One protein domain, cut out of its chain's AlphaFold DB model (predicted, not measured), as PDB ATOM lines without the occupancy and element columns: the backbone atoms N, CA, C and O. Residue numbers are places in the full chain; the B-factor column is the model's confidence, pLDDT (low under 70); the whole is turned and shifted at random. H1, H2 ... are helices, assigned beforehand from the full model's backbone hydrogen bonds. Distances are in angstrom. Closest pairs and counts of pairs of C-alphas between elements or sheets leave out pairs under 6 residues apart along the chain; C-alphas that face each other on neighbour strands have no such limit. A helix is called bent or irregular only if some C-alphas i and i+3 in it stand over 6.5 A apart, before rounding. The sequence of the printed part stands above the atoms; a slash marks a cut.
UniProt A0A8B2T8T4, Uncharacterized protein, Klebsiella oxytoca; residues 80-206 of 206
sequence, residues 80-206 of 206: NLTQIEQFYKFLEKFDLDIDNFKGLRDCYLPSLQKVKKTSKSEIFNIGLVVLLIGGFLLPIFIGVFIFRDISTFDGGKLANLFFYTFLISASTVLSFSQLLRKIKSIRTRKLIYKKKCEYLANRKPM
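This is residues 80 to 206 of the 206 residues of an uncharacterized protein of Klebsiella oxytoca (UniProt A0A8B2T8T4). Look for a long helical hairpin, H2 folding back into the much longer H3, with a small head at one side, made of H1 and the loop that follows it, beside the part of H3 that runs on past H2. The tail after H3 sticks out at that same end, with residues 201 to 206 standing free. You have 127 printed residues with three named helices, H1, H2 and H3 in that order, and no named strand; the class is all helix. The whole is extended, with a radius of gyration of the C-alphas of 22.1 A, and its C-alphas span 80 by 31 by 18 A, a rod.

Start at C-alpha 81 at (58.986, -67.750, -34.901); from there H1, residues 81 to 93, runs 18.3 A to C-alpha 93. Residues 94 to 119 then hold no named element. Next find C-alpha 120 at (84.542, -88.674, -41.236), where H2 begins; it takes residues 120 to 147 and is 38.8 A long. H2 is neither bent nor irregular, but only just: C-alphas 135 and 138 are 6.5 A apart. Last comes H3, residues 155 to 201, the longest helix with 47 residues and 69.1 A, ending at C-alpha 201 at (60.257, -98.074, -26.729).

Going along from H1, you find that it touches no helix. It is apart from H2, and it is only just apart from H3, with 8.5 A between their closest C-alphas. In the stretch after H1, residues 108 to 109 pair with residues 114 to 115, antiparallel. Farther on, H2 and H3 touch and form a helical hairpin; their closest C-alphas are those of Gly 134 and Thr 172, 5.2 A apart. Their lines stand at a shallow tilt of 29 degrees, and they run opposite ways. H3 touches H2 with residues 161 to 183 alone. Check the backbones: each O i to N i+4 pair is within hydrogen-bond range in H1 and H3, and 21 of 24 are in H2.

The two C-alphas farthest apart are those of Thr 152 and Met 206, at 80.6 A, while Asn 80 and Met 206, the first and last printed, have C-alphas 34.5 A apart. The printed part has no cut and ends at the chain's last residue. The link from H1 to H2 is long, with 26 residues, and the link from H2 to H3 is short, with 7. In the B-factor column the mean pLDDT of the printed part is 88.3, and residues 204 to 206 are under 70.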
ATOM      1  N   ASN A  80      61.933 -67.920 -38.819       92.12
ATOM      2  CA  ASN A  80      60.668 -67.404 -38.310       92.12
ATOM      3  C   ASN A  80      60.385 -67.958 -36.911       92.12
ATOM      4  O   ASN A  80      61.025 -68.916 -36.466       92.12
ATOM      5  N   LEU A  81      59.406 -67.354 -36.241       93.31
ATOM      6  CA  LEU A  81      58.986 -67.750 -34.901       93.31
ATOM      7  C   LEU A  81      58.465 -69.194 -34.866       93.31
ATOM      8  O   LEU A  81      58.821 -69.957 -33.974       93.31
ATOM      9  N   THR A  82      57.737 -69.620 -35.900       93.38
ATOM     10  CA  THR A  82      57.208 -70.986 -36.008       93.38
ATOM     11  C   THR A  82      58.307 -72.049 -35.925       93.38
ATOM     12  O   THR A  82      58.121 -73.073 -35.275       93.38
ATOM     13  N   GLN A  83      59.479 -71.824 -36.534       94.19
ATOM     14  CA  GLN A  83      60.619 -72.744 -36.416       94.19
ATOM     15  C   GLN A  83      61.173 -72.814 -34.990       94.19
ATOM     16  O   GLN A  83      61.639 -73.874 -34.575       94.19
ATOM     17  N   ILE A  84      61.133 -71.707 -34.247       94.62
ATOM     18  CA  ILE A  84      61.579 -71.642 -32.851       94.62
ATOM     19  C   ILE A  84      60.596 -72.404 -31.956       94.62
ATOM     20  O   ILE A  84      61.010 -73.244 -31.161       94.62
ATOM     21  N   GLU A  85      59.295 -72.184 -32.127       95.00
ATOM     22  CA  GLU A  85      58.251 -72.906 -31.390       95.00
ATOM     23  C   GLU A  85      58.298 -74.410 -31.666       95.00
ATOM     24  O   GLU A  85      58.273 -75.232 -30.751       95.00
ATOM     25  N   GLN A  86      58.421 -74.787 -32.940       94.62
ATOM     26  CA  GLN A  86      58.600 -76.174 -33.357       94.62
ATOM     27  C   GLN A  86      59.862 -76.798 -32.753       94.62
ATOM     28  O   GLN A  86      59.851 -77.977 -32.396       94.62
ATOM     29  N   PHE A  87      60.940 -76.022 -32.623       95.38
ATOM     30  CA  PHE A  87      62.164 -76.463 -31.972       95.38
ATOM     31  C   PHE A  87      61.949 -76.730 -30.478       95.38
ATOM     32  O   PHE A  87      62.332 -77.801 -30.017       95.38
ATOM     33  N   TYR A  88      61.276 -75.843 -29.739       95.25
ATOM     34  CA  TYR A  88      60.961 -76.086 -28.326       95.25
ATOM     35  C   TYR A  88      60.032 -77.288 -28.126       95.25
ATOM     36  O   TYR A  88      60.329 -78.139 -27.293       95.25
ATOM     37  N   LYS A  89      58.989 -77.445 -28.955       95.44
ATOM     38  CA  LYS A  89      58.130 -78.646 -28.936       95.44
ATOM     39  C   LYS A  89      58.924 -79.927 -29.203       95.44
ATOM     40  O   LYS A  89      58.648 -80.973 -28.623       95.44
ATOM     41  N   PHE A  90      59.909 -79.865 -30.098       94.44
ATOM     42  CA  PHE A  90      60.811 -80.983 -30.359       94.44
ATOM     43  C   PHE A  90      61.706 -81.297 -29.150       94.44
ATOM     44  O   PHE A  90      61.906 -82.473 -28.851       94.44
ATOM     45  N   LEU A  91      62.229 -80.273 -28.466       94.81
ATOM     46  CA  LEU A  91      63.022 -80.453 -27.250       94.81
ATOM     47  C   LEU A  91      62.200 -81.114 -26.144       94.81
ATOM     48  O   LEU A  91      62.636 -82.114 -25.586       94.81
ATOM     49  N   GLU A  92      60.993 -80.609 -25.901       94.44
ATOM     50  CA  GLU A  92      60.066 -81.128 -24.895       94.44
ATOM     51  C   GLU A  92      59.666 -82.579 -25.189       94.44
ATOM     52  O   GLU A  92      59.806 -83.455 -24.340       94.44
ATOM     53  N   LYS A  93      59.269 -82.873 -26.434       92.75
ATOM     54  CA  LYS A  93      58.842 -84.218 -26.851       92.75
ATOM     55  C   LYS A  93      59.889 -85.304 -26.596       92.75
ATOM     56  O   LYS A  93      59.527 -86.454 -26.354       92.75
ATOM     57  N   PHE A  94      61.168 -84.972 -26.740       92.75
ATOM     58  CA  PHE A  94      62.268 -85.926 -26.606       92.75
ATOM     59  C   PHE A  94      63.117 -85.695 -25.355       92.75
ATOM     60  O   PHE A  94      64.178 -86.310 -25.257       92.75
ATOM     61  N   ASP A  95      62.671 -84.836 -24.430       92.38
ATOM     62  CA  ASP A  95      63.397 -84.487 -23.206       92.38
ATOM     63  C   ASP A  95      64.875 -84.140 -23.499       92.38
ATOM     64  O   ASP A  95      65.829 -84.799 -23.068       92.38
ATOM     65  N   LEU A  96      65.058 -83.154 -24.382       93.81
ATOM     66  CA  LEU A  96      66.358 -82.678 -24.843       93.81
ATOM     67  C   LEU A  96      66.648 -81.279 -24.304       93.81
ATOM     68  O   LEU A  96      65.850 -80.360 -24.455       93.81
ATOM     69  N   ASP A  97      67.862 -81.090 -23.800       93.38
ATOM     70  CA  ASP A  97      68.353 -79.771 -23.404       93.38
ATOM     71  C   ASP A  97      68.797 -78.944 -24.630       93.38
ATOM     72  O   ASP A  97      69.488 -79.444 -25.532       93.38
ATOM     73  N   ILE A  98      68.431 -77.657 -24.637       92.94
ATOM     74  CA  ILE A  98      68.845 -76.647 -25.616       92.94
ATOM     75  C   ILE A  98      70.371 -76.506 -25.705       92.94
ATOM     76  O   ILE A  98      70.900 -76.192 -26.778       92.94
ATOM     77  N   ASP A  99      71.102 -76.789 -24.626       92.62
ATOM     78  CA  ASP A  99      72.566 -76.704 -24.587       92.62
ATOM     79  C   ASP A  99      73.247 -77.657 -25.570       92.62
ATOM     80  O   ASP A  99      74.297 -77.333 -26.150       92.62
ATOM     81  N   ASN A 100      72.593 -78.777 -25.880       91.94
ATOM     82  CA  ASN A 100      73.047 -79.705 -26.912       91.94
ATOM     83  C   ASN A 100      73.041 -79.063 -28.308       91.94
ATOM     84  O   ASN A 100      73.865 -79.406 -29.154       91.94
ATOM     85  N   PHE A 101      72.171 -78.078 -28.544       93.12
ATOM     86  CA  PHE A 101      72.010 -77.408 -29.834       93.12
ATOM     87  C   PHE A 101      72.772 -76.088 -29.941       93.12
ATOM     88  O   PHE A 101      73.062 -75.647 -31.057       93.12
ATOM     89  N   LYS A 102      73.148 -75.471 -28.811       92.12
ATOM     90  CA  LYS A 102      73.901 -74.210 -28.813       92.12
ATOM     91  C   LYS A 102      75.147 -74.304 -29.697       92.12
ATOM     92  O   LYS A 102      75.975 -75.201 -29.530       92.12
ATOM     93  N   GLY A 103      75.305 -73.372 -30.631       89.44
ATOM     94  CA  GLY A 103      76.467 -73.329 -31.524       89.44
ATOM     95  C   GLY A 103      76.379 -74.208 -32.773       89.44
ATOM     96  O   GLY A 103      77.334 -74.235 -33.546       89.44
ATOM     97  N   LEU A 104      75.265 -74.904 -33.022       92.50
ATOM     98  CA  LEU A 104      75.106 -75.779 -34.191       92.50
ATOM     99  C   LEU A 104      74.593 -75.066 -35.454       92.50
ATOM    100  O   LEU A 104      74.040 -75.733 -36.323       92.50
ATOM    101  N   ARG A 105      74.795 -73.750 -35.594       89.25
ATOM    102  CA  ARG A 105      74.272 -72.894 -36.682       89.25
ATOM    103  C   ARG A 105      74.174 -73.563 -38.054       89.25
ATOM    104  O   ARG A 105      73.096 -73.608 -38.636       89.25
ATOM    105  N   ASP A 106      75.290 -74.094 -38.548       87.75
ATOM    106  CA  ASP A 106      75.390 -74.657 -39.903       87.75
ATOM    107  C   ASP A 106      75.136 -76.173 -39.947       87.75
ATOM    108  O   ASP A 106      74.975 -76.761 -41.024       87.75
ATOM    109  N   CYS A 107      75.087 -76.811 -38.776       91.75
ATOM    110  CA  CYS A 107      74.905 -78.247 -38.604       91.75
ATOM    111  C   CYS A 107      73.465 -78.631 -38.254       91.75
ATOM    112  O   CYS A 107      73.088 -79.774 -38.484       91.75
ATOM    113  N   TYR A 108      72.657 -77.720 -37.722       94.06
ATOM    114  CA  TYR A 108      71.243 -77.937 -37.444       94.06
ATOM    115  C   TYR A 108      70.385 -77.345 -38.566       94.06
ATOM    116  O   TYR A 108      70.630 -76.235 -39.029       94.06
ATOM    117  N   LEU A 109      69.391 -78.105 -39.023       92.94
ATOM    118  CA  LEU A 109      68.397 -77.693 -40.009       92.94
ATOM    119  C   LEU A 109      67.054 -77.511 -39.292       92.94
ATOM    120  O   LEU A 109      66.362 -78.514 -39.086       92.94
ATOM    121  N   PRO A 110      66.666 -76.272 -38.927       90.00
ATOM    122  CA  PRO A 110      65.420 -76.028 -38.201       90.00
ATOM    123  C   PRO A 110      64.176 -76.495 -38.954       90.00
ATOM    124  O   PRO A 110      63.307 -77.117 -38.359       90.00
ATOM    125  N   SER A 111      64.135 -76.297 -40.277       88.38
ATOM    126  CA  SER A 111      63.008 -76.713 -41.124       88.38
ATOM    127  C   SER A 111      62.737 -78.219 -41.101       88.38
ATOM    128  O   SER A 111      61.609 -78.640 -41.319       88.38
ATOM    129  N   LEU A 112      63.763 -79.033 -40.849       89.31
ATOM    130  CA  LEU A 112      63.657 -80.493 -40.806       89.31
ATOM    131  C   LEU A 112      63.785 -81.056 -39.387       89.31
ATOM    132  O   LEU A 112      63.752 -82.276 -39.225       89.31
ATOM    133  N   GLN A 113      64.020 -80.198 -38.388       88.50
ATOM    134  CA  GLN A 113      64.363 -80.568 -37.010       88.50
ATOM    135  C   GLN A 113      65.467 -81.638 -36.931       88.50
ATOM    136  O   GLN A 113      65.413 -82.589 -36.145       88.50
ATOM    137  N   LYS A 114      66.478 -81.520 -37.800       90.75
ATOM    138  CA  LYS A 114      67.523 -82.538 -37.978       90.75
ATOM    139  C   LYS A 114      68.911 -81.925 -37.901       90.75
ATOM    140  O   LYS A 114      69.176 -80.860 -38.450       90.75
ATOM    141  N   VAL A 115      69.828 -82.658 -37.279       92.88
ATOM    142  CA  VAL A 115      71.263 -82.363 -37.331       92.88
ATOM    143  C   VAL A 115      71.867 -83.061 -38.555       92.88
ATOM    144  O   VAL A 115      71.730 -84.281 -38.722       92.88
ATOM    145  N   LYS A 116      72.527 -82.289 -39.425       91.06
ATOM    146  CA  LYS A 116      73.215 -82.760 -40.634       91.06
ATOM    147  C   LYS A 116      74.192 -83.882 -40.297       91.06
ATOM    148  O   LYS A 116      74.822 -83.891 -39.242       91.06
ATOM    149  N   LYS A 117      74.308 -84.855 -41.204       88.75
ATOM    150  CA  LYS A 117      75.324 -85.906 -41.084       88.75
ATOM    151  C   LYS A 117      76.656 -85.291 -41.485       88.75
ATOM    152  O   LYS A 117      76.769 -84.766 -42.584       88.75
ATOM    153  N   THR A 118      77.641 -85.372 -40.607       88.00
ATOM    154  CA  THR A 118      79.016 -84.994 -40.930       88.00
ATOM    155  C   THR A 118      79.788 -86.250 -41.320       88.00
ATOM    156  O   THR A 118      79.690 -87.270 -40.629       88.00
ATOM    157  N   SER A 119      80.505 -86.209 -42.444       88.81
ATOM    158  CA  SER A 119      81.334 -87.336 -42.878       88.81
ATOM    159  C   SER A 119      82.657 -87.353 -42.102       88.81
ATOM    160  O   SER A 119      83.162 -86.312 -41.681       88.81
ATOM    161  N   LYS A 120      83.232 -88.546 -41.899       88.88
ATOM    162  CA  LYS A 120      84.542 -88.674 -41.236       88.88
ATOM    163  C   LYS A 120      85.646 -87.971 -42.034       88.88
ATOM    164  O   LYS A 120      86.491 -87.319 -41.437       88.88
ATOM    165  N   SER A 121      85.587 -88.056 -43.367       89.38
ATOM    166  CA  SER A 121      86.524 -87.375 -44.270       89.38
ATOM    167  C   SER A 121      86.452 -85.853 -44.127       89.38
ATOM    168  O   SER A 121      87.487 -85.206 -44.041       89.38
ATOM    169  N   GLU A 122      85.257 -85.271 -43.994       89.44
ATOM    170  CA  GLU A 122      85.116 -83.823 -43.821       89.44
ATOM    171  C   GLU A 122      85.744 -83.334 -42.504       89.44
ATOM    172  O   GLU A 122      86.394 -82.292 -42.474       89.44
ATOM    173  N   ILE A 123      85.598 -84.099 -41.417       92.00
ATOM    174  CA  ILE A 123      86.261 -83.798 -40.136       92.00
ATOM    175  C   ILE A 123      87.772 -83.931 -40.258       92.00
ATOM    176  O   ILE A 123      88.489 -83.071 -39.756       92.00
ATOM    177  N   PHE A 124      88.244 -84.990 -40.914       92.75
ATOM    178  CA  PHE A 124      89.669 -85.213 -41.122       92.75
ATOM    179  C   PHE A 124      90.299 -84.067 -41.918       92.75
ATOM    180  O   PHE A 124      91.285 -83.497 -41.469       92.75
ATOM    181  N   ASN A 125      89.680 -83.659 -43.030       92.56
ATOM    182  CA  ASN A 125      90.177 -82.569 -43.868       92.56
ATOM    183  C   ASN A 125      90.260 -81.250 -43.089       92.56
ATOM    184  O   ASN A 125      91.275 -80.566 -43.144       92.56
ATOM    185  N   ILE A 126      89.225 -80.907 -42.314       91.31
ATOM    186  CA  ILE A 126      89.245 -79.687 -41.493       91.31
ATOM    187  C   ILE A 126      90.277 -79.802 -40.368       91.31
ATOM    188  O   ILE A 126      90.981 -78.837 -40.089       91.31
ATOM    189  N   GLY A 127      90.397 -80.972 -39.737       92.69
ATOM    190  CA  GLY A 127      91.420 -81.233 -38.726       92.69
ATOM    191  C   GLY A 127      92.835 -81.061 -39.276       92.69
ATOM    192  O   GLY A 127      93.667 -80.429 -38.632       92.69
ATOM    193  N   LEU A 128      93.083 -81.540 -40.495       93.62
ATOM    194  CA  LEU A 128      94.349 -81.368 -41.201       93.62
ATOM    195  C   LEU A 128      94.620 -79.890 -41.510       93.62
ATOM    196  O   LEU A 128      95.721 -79.417 -41.257       93.62
ATOM    197  N   VAL A 129      93.620 -79.131 -41.972       92.06
ATOM    198  CA  VAL A 129      93.754 -77.676 -42.185       92.06
ATOM    199  C   VAL A 129      94.089 -76.949 -40.880       92.06
ATOM    200  O   VAL A 129      94.997 -76.122 -40.855       92.06
ATOM    201  N   VAL A 130      93.407 -77.279 -39.780       93.25
ATOM    202  CA  VAL A 130      93.705 -76.723 -38.448       93.25
ATOM    203  C   VAL A 130      95.138 -77.042 -38.028       93.25
ATOM    204  O   VAL A 130      95.822 -76.161 -37.512       93.25
ATOM    205  N   LEU A 131      95.605 -78.271 -38.259       93.62
ATOM    206  CA  LEU A 131      96.967 -78.683 -37.937       93.62
ATOM    207  C   LEU A 131      97.996 -77.907 -38.770       93.62
ATOM    208  O   LEU A 131      98.934 -77.354 -38.210       93.62
ATOM    209  N   LEU A 132      97.813 -77.822 -40.091       93.00
ATOM    210  CA  LEU A 132      98.742 -77.129 -40.987       93.00
ATOM    211  C   LEU A 132      98.804 -75.623 -40.706       93.00
ATOM    212  O   LEU A 132      99.889 -75.058 -40.581       93.00
ATOM    213  N   ILE A 133      97.652 -74.966 -40.577       91.25
ATOM    214  CA  ILE A 133      97.602 -73.512 -40.385       91.25
ATOM    215  C   ILE A 133      97.924 -73.146 -38.934       91.25
ATOM    216  O   ILE A 133      98.790 -72.313 -38.682       91.25
ATOM    217  N   GLY A 134      97.256 -73.779 -37.970       88.69
ATOM    218  CA  GLY A 134      97.394 -73.452 -36.552       88.69
ATOM    219  C   GLY A 134      98.609 -74.077 -35.877       88.69
ATOM    220  O   GLY A 134      99.177 -73.461 -34.983       88.69
ATOM    221  N   GLY A 135      99.007 -75.280 -36.293       89.31
ATOM    222  CA  GLY A 135     100.124 -76.019 -35.701       89.31
ATOM    223  C   GLY A 135     101.480 -75.751 -36.354       89.31
ATOM    224  O   GLY A 135     102.489 -75.849 -35.665       89.31
ATOM    225  N   PHE A 136     101.521 -75.388 -37.643       90.69
ATOM    226  CA  PHE A 136     102.784 -75.136 -38.352       90.69
ATOM    227  C   PHE A 136     102.934 -73.682 -38.804       90.69
ATOM    228  O   PHE A 136     103.869 -73.009 -38.376       90.69
ATOM    229  N   LEU A 137     102.019 -73.167 -39.634       89.25
ATOM    230  CA  LEU A 137     102.170 -71.821 -40.202       89.25
ATOM    231  C   LEU A 137     102.134 -70.725 -39.132       89.25
ATOM    232  O   LEU A 137     102.990 -69.846 -39.129       89.25
ATOM    233  N   LEU A 138     101.176 -70.781 -38.205       88.31
ATOM    234  CA  LEU A 138     101.029 -69.756 -37.176       88.31
ATOM    235  C   LEU A 138     102.264 -69.665 -36.251       88.31
ATOM    236  O   LEU A 138     102.780 -68.558 -36.097       88.31
ATOM    237  N   PRO A 139     102.808 -70.771 -35.699       89.31
ATOM    238  CA  PRO A 139     104.036 -70.717 -34.908       89.31
ATOM    239  C   PRO A 139     105.258 -70.222 -35.677       89.31
ATOM    240  O   PRO A 139     106.074 -69.526 -35.086       89.31
ATOM    241  N   ILE A 140     105.385 -70.524 -36.974       87.69
ATOM    242  CA  ILE A 140     106.485 -69.997 -37.799       87.69
ATOM    243  C   ILE A 140     106.408 -68.468 -37.857       87.69
ATOM    244  O   ILE A 140     107.395 -67.793 -37.580       87.69
ATOM    245  N   PHE A 141     105.229 -67.916 -38.158       85.50
ATOM    246  CA  PHE A 141     105.032 -66.466 -38.243       85.50
ATOM    247  C   PHE A 141     105.200 -65.771 -36.888       85.50
ATOM    248  O   PHE A 141     105.845 -64.729 -36.815       85.50
ATOM    249  N   ILE A 142     104.689 -66.365 -35.806       84.31
ATOM    250  CA  ILE A 142     104.899 -65.852 -34.444       84.31
ATOM    251  C   ILE A 142     106.382 -65.935 -34.058       84.31
ATOM    252  O   ILE A 142     106.925 -64.990 -33.492       84.31
ATOM    253  N   GLY A 143     107.061 -67.030 -34.405       83.38
ATOM    254  CA  GLY A 143     108.481 -67.241 -34.138       83.38
ATOM    255  C   GLY A 143     109.360 -66.147 -34.742       83.38
ATOM    256  O   GLY A 143     110.305 -65.709 -34.096       83.38
ATOM    257  N   VAL A 144     109.009 -65.622 -35.922       84.06
ATOM    258  CA  VAL A 144     109.719 -64.482 -36.528       84.06
ATOM    259  C   VAL A 144     109.726 -63.256 -35.604       84.06
ATOM    260  O   VAL A 144     110.754 -62.593 -35.514       84.06
ATOM    261  N   PHE A 145     108.635 -62.981 -34.880       78.75
ATOM    262  CA  PHE A 145     108.580 -61.882 -33.906       78.75
ATOM    263  C   PHE A 145     109.324 -62.183 -32.600       78.75
ATOM    264  O   PHE A 145     109.750 -61.257 -31.920       78.75
ATOM    265  N   ILE A 146     109.463 -63.459 -32.230       79.81
ATOM    266  CA  ILE A 146     110.165 -63.871 -31.004       79.81
ATOM    267  C   ILE A 146     111.683 -63.824 -31.207       79.81
ATOM    268  O   ILE A 146     112.412 -63.370 -30.329       79.81
ATOM    269  N   PHE A 147     112.167 -64.301 -32.355       81.81
ATOM    270  CA  PHE A 147     113.599 -64.483 -32.607       81.81
ATOM    271  C   PHE A 147     114.279 -63.287 -33.276       81.81
ATOM    272  O   PHE A 147     115.501 -63.288 -33.421       81.81
ATOM    273  N   ARG A 148     113.523 -62.272 -33.706       79.56
ATOM    274  CA  ARG A 148     114.073 -61.105 -34.394       79.56
ATOM    275  C   ARG A 148     113.490 -59.822 -33.828       79.56
ATOM    276  O   ARG A 148     112.276 -59.669 -33.758       79.56
ATOM    277  N   ASP A 149     114.369 -58.890 -33.465       76.94
ATOM    278  CA  ASP A 149     113.947 -57.587 -32.960       76.94
ATOM    279  C   ASP A 149     113.165 -56.826 -34.041       76.94
ATOM    280  O   ASP A 149     113.596 -56.707 -35.196       76.94
ATOM    281  N   ILE A 150     112.005 -56.311 -33.639       71.88
ATOM    282  CA  ILE A 150     111.073 -55.521 -34.444       71.88
ATOM    283  C   ILE A 150     111.785 -54.315 -35.070       71.88
ATOM    284  O   ILE A 150     111.486 -53.956 -36.208       71.88
ATOM    285  N   SER A 151     112.767 -53.739 -34.367       73.12
ATOM    286  CA  SER A 151     113.562 -52.597 -34.839       73.12
ATOM    287  C   SER A 151     114.365 -52.881 -36.120       73.12
ATOM    288  O   SER A 151     114.738 -51.952 -36.833       73.12
ATOM    289  N   THR A 152     114.602 -54.157 -36.444       79.75
ATOM    290  CA  THR A 152     115.389 -54.583 -37.616       79.75
ATOM    291  C   THR A 152     114.563 -54.751 -38.890       79.75
ATOM    292  O   THR A 152     115.119 -55.044 -39.954       79.75
ATOM    293  N   PHE A 153     113.237 -54.614 -38.802       75.69
ATOM    294  CA  PHE A 153     112.351 -54.747 -39.949       75.69
ATOM    295  C   PHE A 153     112.108 -53.396 -40.611       75.69
ATOM    296  O   PHE A 153     111.743 -52.418 -39.968       75.69
ATOM    297  N   ASP A 154     112.226 -53.382 -41.937       81.81
ATOM    298  CA  ASP A 154     111.670 -52.308 -42.753       81.81
ATOM    299  C   ASP A 154     110.152 -52.198 -42.506       81.81
ATOM    300  O   ASP A 154     109.456 -53.218 -42.427       81.81
ATOM    301  N   GLY A 155     109.634 -50.972 -42.387       72.38
ATOM    302  CA  GLY A 155     108.260 -50.696 -41.961       72.38
ATOM    303  C   GLY A 155     107.209 -51.396 -42.827       72.38
ATOM    304  O   GLY A 155     106.246 -51.956 -42.299       72.38
ATOM    305  N   GLY A 156     107.432 -51.469 -44.145       74.75
ATOM    306  CA  GLY A 156     106.549 -52.201 -45.062       74.75
ATOM    307  C   GLY A 156     106.558 -53.719 -44.834       74.75
ATOM    308  O   GLY A 156     105.513 -54.370 -44.875       74.75
ATOM    309  N   LYS A 157     107.726 -54.301 -44.528       79.38
ATOM    310  CA  LYS A 157     107.857 -55.738 -44.229       79.38
ATOM    311  C   LYS A 157     107.228 -56.088 -42.884       79.38
ATOM    312  O   LYS A 157     106.574 -57.123 -42.778       79.38
ATOM    313  N   LEU A 158     107.390 -55.216 -41.890       77.06
ATOM    314  CA  LEU A 158     106.770 -55.369 -40.578       77.06
ATOM    315  C   LEU A 158     105.238 -55.341 -40.686       77.06
ATOM    316  O   LEU A 158     104.571 -56.232 -40.159       77.06
ATOM    317  N   ALA A 159     104.683 -54.375 -41.426       74.69
ATOM    318  CA  ALA A 159     103.243 -54.273 -41.663       74.69
ATOM    319  C   ALA A 159     102.673 -55.532 -42.341       74.69
ATOM    320  O   ALA A 159     101.667 -56.079 -41.885       74.69
ATOM    321  N   ASN A 160     103.354 -56.045 -43.371       80.69
ATOM    322  CA  ASN A 160     102.962 -57.289 -44.036       80.69
ATOM    323  C   ASN A 160     102.994 -58.488 -43.080       80.69
ATOM    324  O   ASN A 160     102.061 -59.288 -43.062       80.69
ATOM    325  N   LEU A 161     104.038 -58.605 -42.255       82.56
ATOM    326  CA  LEU A 161     104.166 -59.699 -41.295       82.56
ATOM    327  C   LEU A 161     103.024 -59.687 -40.267       82.56
ATOM    328  O   LEU A 161     102.436 -60.737 -39.993       82.56
ATOM    329  N   PHE A 162     102.654 -58.511 -39.748       80.81
ATOM    330  CA  PHE A 162     101.487 -58.360 -38.874       80.81
ATOM    331  C   PHE A 162     100.191 -58.756 -39.575       80.81
ATOM    332  O   PHE A 162      99.401 -59.526 -39.024       80.81
ATOM    333  N   PHE A 163      99.985 -58.274 -40.801       82.19
ATOM    334  CA  PHE A 163      98.786 -58.575 -41.575       82.19
ATOM    335  C   PHE A 163      98.634 -60.080 -41.837       82.19
ATOM    336  O   PHE A 163      97.578 -60.653 -41.561       82.19
ATOM    337  N   TYR A 164      99.697 -60.759 -42.282       85.31
ATOM    338  CA  TYR A 164      99.668 -62.207 -42.495       85.31
ATOM    339  C   TYR A 164      99.448 -62.979 -41.196       85.31
ATOM    340  O   TYR A 164      98.642 -63.905 -41.170       85.31
ATOM    341  N   THR A 165     100.093 -62.576 -40.102       86.19
ATOM    342  CA  THR A 165      99.912 -63.233 -38.798       86.19
ATOM    343  C   THR A 165      98.475 -63.098 -38.303       86.19
ATOM    344  O   THR A 165      97.893 -64.072 -37.820       86.19
ATOM    345  N   PHE A 166      97.860 -61.926 -38.487       85.00
ATOM    346  CA  PHE A 166      96.448 -61.706 -38.190       85.00
ATOM    347  C   PHE A 166      95.539 -62.600 -39.046       85.00
ATOM    348  O   PHE A 166      94.674 -63.289 -38.501       85.00
ATOM    349  N   LEU A 167      95.754 -62.649 -40.365       86.88
ATOM    350  CA  LEU A 167      94.955 -63.482 -41.269       86.88
ATOM    351  C   LEU A 167      95.078 -64.978 -40.956       86.88
ATOM    352  O   LEU A 167      94.068 -65.684 -40.917       86.88
ATOM    353  N   ILE A 168      96.295 -65.460 -40.693       88.88
ATOM    354  CA  ILE A 168      96.551 -66.853 -40.307       88.88
ATOM    355  C   ILE A 168      95.850 -67.157 -38.979       88.88
ATOM    356  O   ILE A 168      95.151 -68.164 -38.874       88.88
ATOM    357  N   SER A 169      95.958 -66.266 -37.990       86.81
ATOM    358  CA  SER A 169      95.284 -66.416 -36.693       86.81
ATOM    359  C   SER A 169      93.763 -66.491 -36.848       86.81
ATOM    360  O   SER A 169      93.126 -67.408 -36.324       86.81
ATOM    361  N   ALA A 170      93.172 -65.570 -37.616       86.94
ATOM    362  CA  ALA A 170      91.740 -65.557 -37.895       86.94
ATOM    363  C   ALA A 170      91.293 -66.848 -38.603       86.94
ATOM    364  O   ALA A 170      90.303 -67.468 -38.202       86.94
ATOM    365  N   SER A 171      92.052 -67.303 -39.604       87.88
ATOM    366  CA  SER A 171      91.790 -68.550 -40.333       87.88
ATOM    367  C   SER A 171      91.850 -69.787 -39.427       87.88
ATOM    368  O   SER A 171      90.952 -70.637 -39.477       87.88
ATOM    369  N   THR A 172      92.846 -69.867 -38.538       90.06
ATOM    370  CA  THR A 172      92.965 -70.946 -37.545       90.06
ATOM    371  C   THR A 172      91.753 -70.974 -36.620       90.06
ATOM    372  O   THR A 172      91.143 -72.030 -36.443       90.06
ATOM    373  N   VAL A 173      91.345 -69.822 -36.072       89.62
ATOM    374  CA  VAL A 173      90.182 -69.727 -35.175       89.62
ATOM    375  C   VAL A 173      88.896 -70.158 -35.884       89.62
ATOM    376  O   VAL A 173      88.106 -70.928 -35.327       89.62
ATOM    377  N   LEU A 174      88.680 -69.711 -37.126       89.19
ATOM    378  CA  LEU A 174      87.508 -70.092 -37.917       89.19
ATOM    379  C   LEU A 174      87.482 -71.595 -38.213       89.19
ATOM    380  O   LEU A 174      86.451 -72.240 -37.998       89.19
ATOM    381  N   SER A 175      88.607 -72.162 -38.648       89.56
ATOM    382  CA  SER A 175      88.733 -73.591 -38.961       89.56
ATOM    383  C   SER A 175      88.538 -74.458 -37.716       89.56
ATOM    384  O   SER A 175      87.772 -75.424 -37.734       89.56
ATOM    385  N   PHE A 176      89.136 -74.065 -36.589       91.25
ATOM    386  CA  PHE A 176      88.974 -74.765 -35.318       91.25
ATOM    387  C   PHE A 176      87.526 -74.698 -34.815       91.25
ATOM    388  O   PHE A 176      86.944 -75.709 -34.418       91.25
ATOM    389  N   SER A 177      86.885 -73.532 -34.919       90.38
ATOM    390  CA  SER A 177      85.463 -73.364 -34.602       90.38
ATOM    391  C   SER A 177      84.562 -74.253 -35.468       90.38
ATOM    392  O   SER A 177      83.599 -74.847 -34.973       90.38
ATOM    393  N   GLN A 178      84.852 -74.390 -36.767       90.31
ATOM    394  CA  GLN A 178      84.131 -75.322 -37.643       90.31
ATOM    395  C   GLN A 178      84.322 -76.782 -37.213       90.31
ATOM    396  O   GLN A 178      83.343 -77.534 -37.156       90.31
ATOM    397  N   LEU A 179      85.551 -77.170 -36.862       92.19
ATOM    398  CA  LEU A 179      85.869 -78.512 -36.376       92.19
ATOM    399  C   LEU A 179      85.081 -78.849 -35.104       92.19
ATOM    400  O   LEU A 179      84.378 -79.860 -35.057       92.19
ATOM    401  N   LEU A 180      85.127 -77.969 -34.101       91.75
ATOM    402  CA  LEU A 180      84.405 -78.143 -32.839       91.75
ATOM    403  C   LEU A 180      82.895 -78.278 -33.057       91.75
ATOM    404  O   LEU A 180      82.257 -79.161 -32.478       91.75
ATOM    405  N   ARG A 181      82.319 -77.455 -33.941       91.88
ATOM    406  CA  ARG A 181      80.894 -77.537 -34.297       91.88
ATOM    407  C   ARG A 181      80.527 -78.875 -34.930       91.88
ATOM    408  O   ARG A 181      79.504 -79.456 -34.567       91.88
ATOM    409  N   LYS A 182      81.361 -79.395 -35.830       92.88
ATOM    410  CA  LYS A 182      81.168 -80.710 -36.463       92.88
ATOM    411  C   LYS A 182      81.316 -81.870 -35.478       92.88
ATOM    412  O   LYS A 182      80.535 -82.816 -35.518       92.88
ATOM    413  N   ILE A 183      82.260 -81.795 -34.546       92.25
ATOM    414  CA  ILE A 183      82.386 -82.797 -33.479       92.25
ATOM    415  C   ILE A 183      81.140 -82.770 -32.582       92.25
ATOM    416  O   ILE A 183      80.554 -83.818 -32.286       92.25
ATOM    417  N   LYS A 184      80.683 -81.574 -32.191       93.56
ATOM    418  CA  LYS A 184      79.463 -81.400 -31.393       93.56
ATOM    419  C   LYS A 184      78.222 -81.909 -32.132       93.56
ATOM    420  O   LYS A 184      77.374 -82.551 -31.509       93.56
ATOM    421  N   SER A 185      78.119 -81.692 -33.444       94.00
ATOM    422  CA  SER A 185      76.981 -82.159 -34.248       94.00
ATOM    423  C   SER A 185      76.850 -83.687 -34.219       94.00
ATOM    424  O   SER A 185      75.744 -84.202 -34.052       94.00
ATOM    425  N   ILE A 186      77.969 -84.422 -34.283       93.12
ATOM    426  CA  ILE A 186      77.978 -85.888 -34.178       93.12
ATOM    427  C   ILE A 186      77.457 -86.339 -32.816       93.12
ATOM    428  O   ILE A 186      76.593 -87.218 -32.757       93.12
ATOM    429  N   ARG A 187      77.961 -85.744 -31.727       92.81
ATOM    430  CA  ARG A 187      77.521 -86.073 -30.359       92.81
ATOM    431  C   ARG A 187      76.023 -85.815 -30.192       92.81
ATOM    432  O   ARG A 187      75.288 -86.710 -29.786       92.81
ATOM    433  N   THR A 188      75.570 -84.641 -30.619       94.12
ATOM    434  CA  THR A 188      74.160 -84.226 -30.551       94.12
ATOM    435  C   THR A 188      73.264 -85.163 -31.354       94.12
ATOM    436  O   THR A 188      72.213 -85.585 -30.887       94.12
ATOM    437  N   ARG A 189      73.689 -85.566 -32.556       94.25
ATOM    438  CA  ARG A 189      72.934 -86.507 -33.387       94.25
ATOM    439  C   ARG A 189      72.790 -87.881 -32.731       94.25
ATOM    440  O   ARG A 189      71.707 -88.458 -32.801       94.25
ATOM    441  N   LYS A 190      73.853 -88.403 -32.108       93.88
ATOM    442  CA  LYS A 190      73.800 -89.667 -31.352       93.88
ATOM    443  C   LYS A 190      72.830 -89.564 -30.174       93.88
ATOM    444  O   LYS A 190      72.022 -90.467 -29.989       93.88
ATOM    445  N   LEU A 191      72.872 -88.452 -29.437       94.38
ATOM    446  CA  LEU A 191      71.954 -88.185 -28.328       94.38
ATOM    447  C   LEU A 191      70.492 -88.153 -28.793       94.38
ATOM    448  O   LEU A 191      69.660 -88.855 -28.228       94.38
ATOM    449  N   ILE A 192      70.191 -87.405 -29.862       93.19
ATOM    450  CA  ILE A 192      68.841 -87.343 -30.446       93.19
ATOM    451  C   ILE A 192      68.362 -88.740 -30.843       93.19
ATOM    452  O   ILE A 192      67.211 -89.085 -30.598       93.19
ATOM    453  N   TYR A 193      69.222 -89.536 -31.482       93.44
ATOM    454  CA  TYR A 193      68.866 -90.895 -31.883       93.44
ATOM    455  C   TYR A 193      68.528 -91.766 -30.667       93.44
ATOM    456  O   TYR A 193      67.476 -92.395 -30.657       93.44
ATOM    457  N   LYS A 194      69.363 -91.723 -29.620       94.19
ATOM    458  CA  LYS A 194      69.132 -92.441 -28.360       94.19
ATOM    459  C   LYS A 194      67.778 -92.071 -27.738       94.19
ATOM    460  O   LYS A 194      66.950 -92.953 -27.539       94.19
ATOM    461  N   LYS A 195      67.513 -90.775 -27.540       93.50
ATOM    462  CA  LYS A 195      66.247 -90.272 -26.972       93.50
ATOM    463  C   LYS A 195      65.028 -90.629 -27.828       93.50
ATOM    464  O   LYS A 195      63.969 -90.949 -27.300       93.50
ATOM    465  N   LYS A 196      65.164 -90.634 -29.160       92.12
ATOM    466  CA  LYS A 196      64.095 -91.092 -30.066       92.12
ATOM    467  C   LYS A 196      63.794 -92.580 -29.907       92.12
ATOM    468  O   LYS A 196      62.624 -92.944 -29.905       92.12
ATOM    469  N   CYS A 197      64.818 -93.421 -29.785       91.75
ATOM    470  CA  CYS A 197      64.637 -94.850 -29.538       91.75
ATOM    471  C   CYS A 197      63.975 -95.105 -28.177       91.75
ATOM    472  O   CYS A 197      63.023 -95.874 -28.120       91.75
ATOM    473  N   GLU A 198      64.412 -94.416 -27.116       92.19
ATOM    474  CA  GLU A 198      63.800 -94.496 -25.778       92.19
ATOM    475  C   GLU A 198      62.323 -94.080 -25.801       92.19
ATOM    476  O   GLU A 198      61.463 -94.793 -25.290       92.19
ATOM    477  N   TYR A 199      62.007 -92.966 -26.468       89.62
ATOM    478  CA  TYR A 199      60.629 -92.507 -26.640       89.62
ATOM    479  C   TYR A 199      59.756 -93.541 -27.366       89.62
ATOM    480  O   TYR A 199      58.614 -93.765 -26.977       89.62
ATOM    481  N   LEU A 200      60.275 -94.170 -28.427       88.69
ATOM    482  CA  LEU A 200      59.540 -95.189 -29.180       88.69
ATOM    483  C   LEU A 200      59.352 -96.483 -28.380       88.69
ATOM    484  O   LEU A 200      58.290 -97.081 -28.483       88.69
ATOM    485  N   ALA A 201      60.339 -96.884 -27.577       88.12
ATOM    486  CA  ALA A 201      60.257 -98.074 -26.729       88.12
ATOM    487  C   ALA A 201      59.241 -97.916 -25.585       88.12
ATOM    488  O   ALA A 201      58.538 -98.863 -25.247       88.12
ATOM    489  N   ASN A 202      59.130 -96.711 -25.019       84.94
ATOM    490  CA  ASN A 202      58.196 -96.407 -23.930       84.94
ATOM    491  C   ASN A 202      56.775 -96.087 -24.413       84.94
ATOM    492  O   ASN A 202      55.855 -95.929 -23.607       84.94
ATOM    493  N   ARG A 203      56.574 -95.959 -25.728       81.19
ATOM    494  CA  ARG A 203      55.252 -95.722 -26.295       81.19
ATOM    495  C   ARG A 203      54.490 -97.045 -26.275       81.19
ATOM    496  O   ARG A 203      54.863 -97.971 -26.989       81.19
ATOM    497  N   LYS A 204      53.426 -97.135 -25.466       60.03
ATOM    498  CA  LYS A 204      52.510 -98.286 -25.513       60.03
ATOM    499  C   LYS A 204      52.080 -98.514 -26.973       60.03
ATOM    500  O   LYS A 204      51.765 -97.521 -27.641       60.03
ATOM    501  N   PRO A 205      52.101 -99.762 -27.477       62.91
ATOM    502  CA  PRO A 205      51.526-100.052 -28.782       62.91
ATOM    503  C   PRO A 205      50.059 -99.608 -28.755       62.91
ATOM    504  O   PRO A 205      49.359 -99.861 -27.772       62.91
ATOM    505  N   MET A 206      49.666 -98.844 -29.774       54.00
ATOM    506  CA  MET A 206      48.261 -98.515 -30.029       54.00
ATOM    507  C   MET A 206      47.519 -99.767 -30.471       54.00
ATOM    508  O   MET A 206      48.139-100.557 -31.218       54.00
TER     509      MET A 206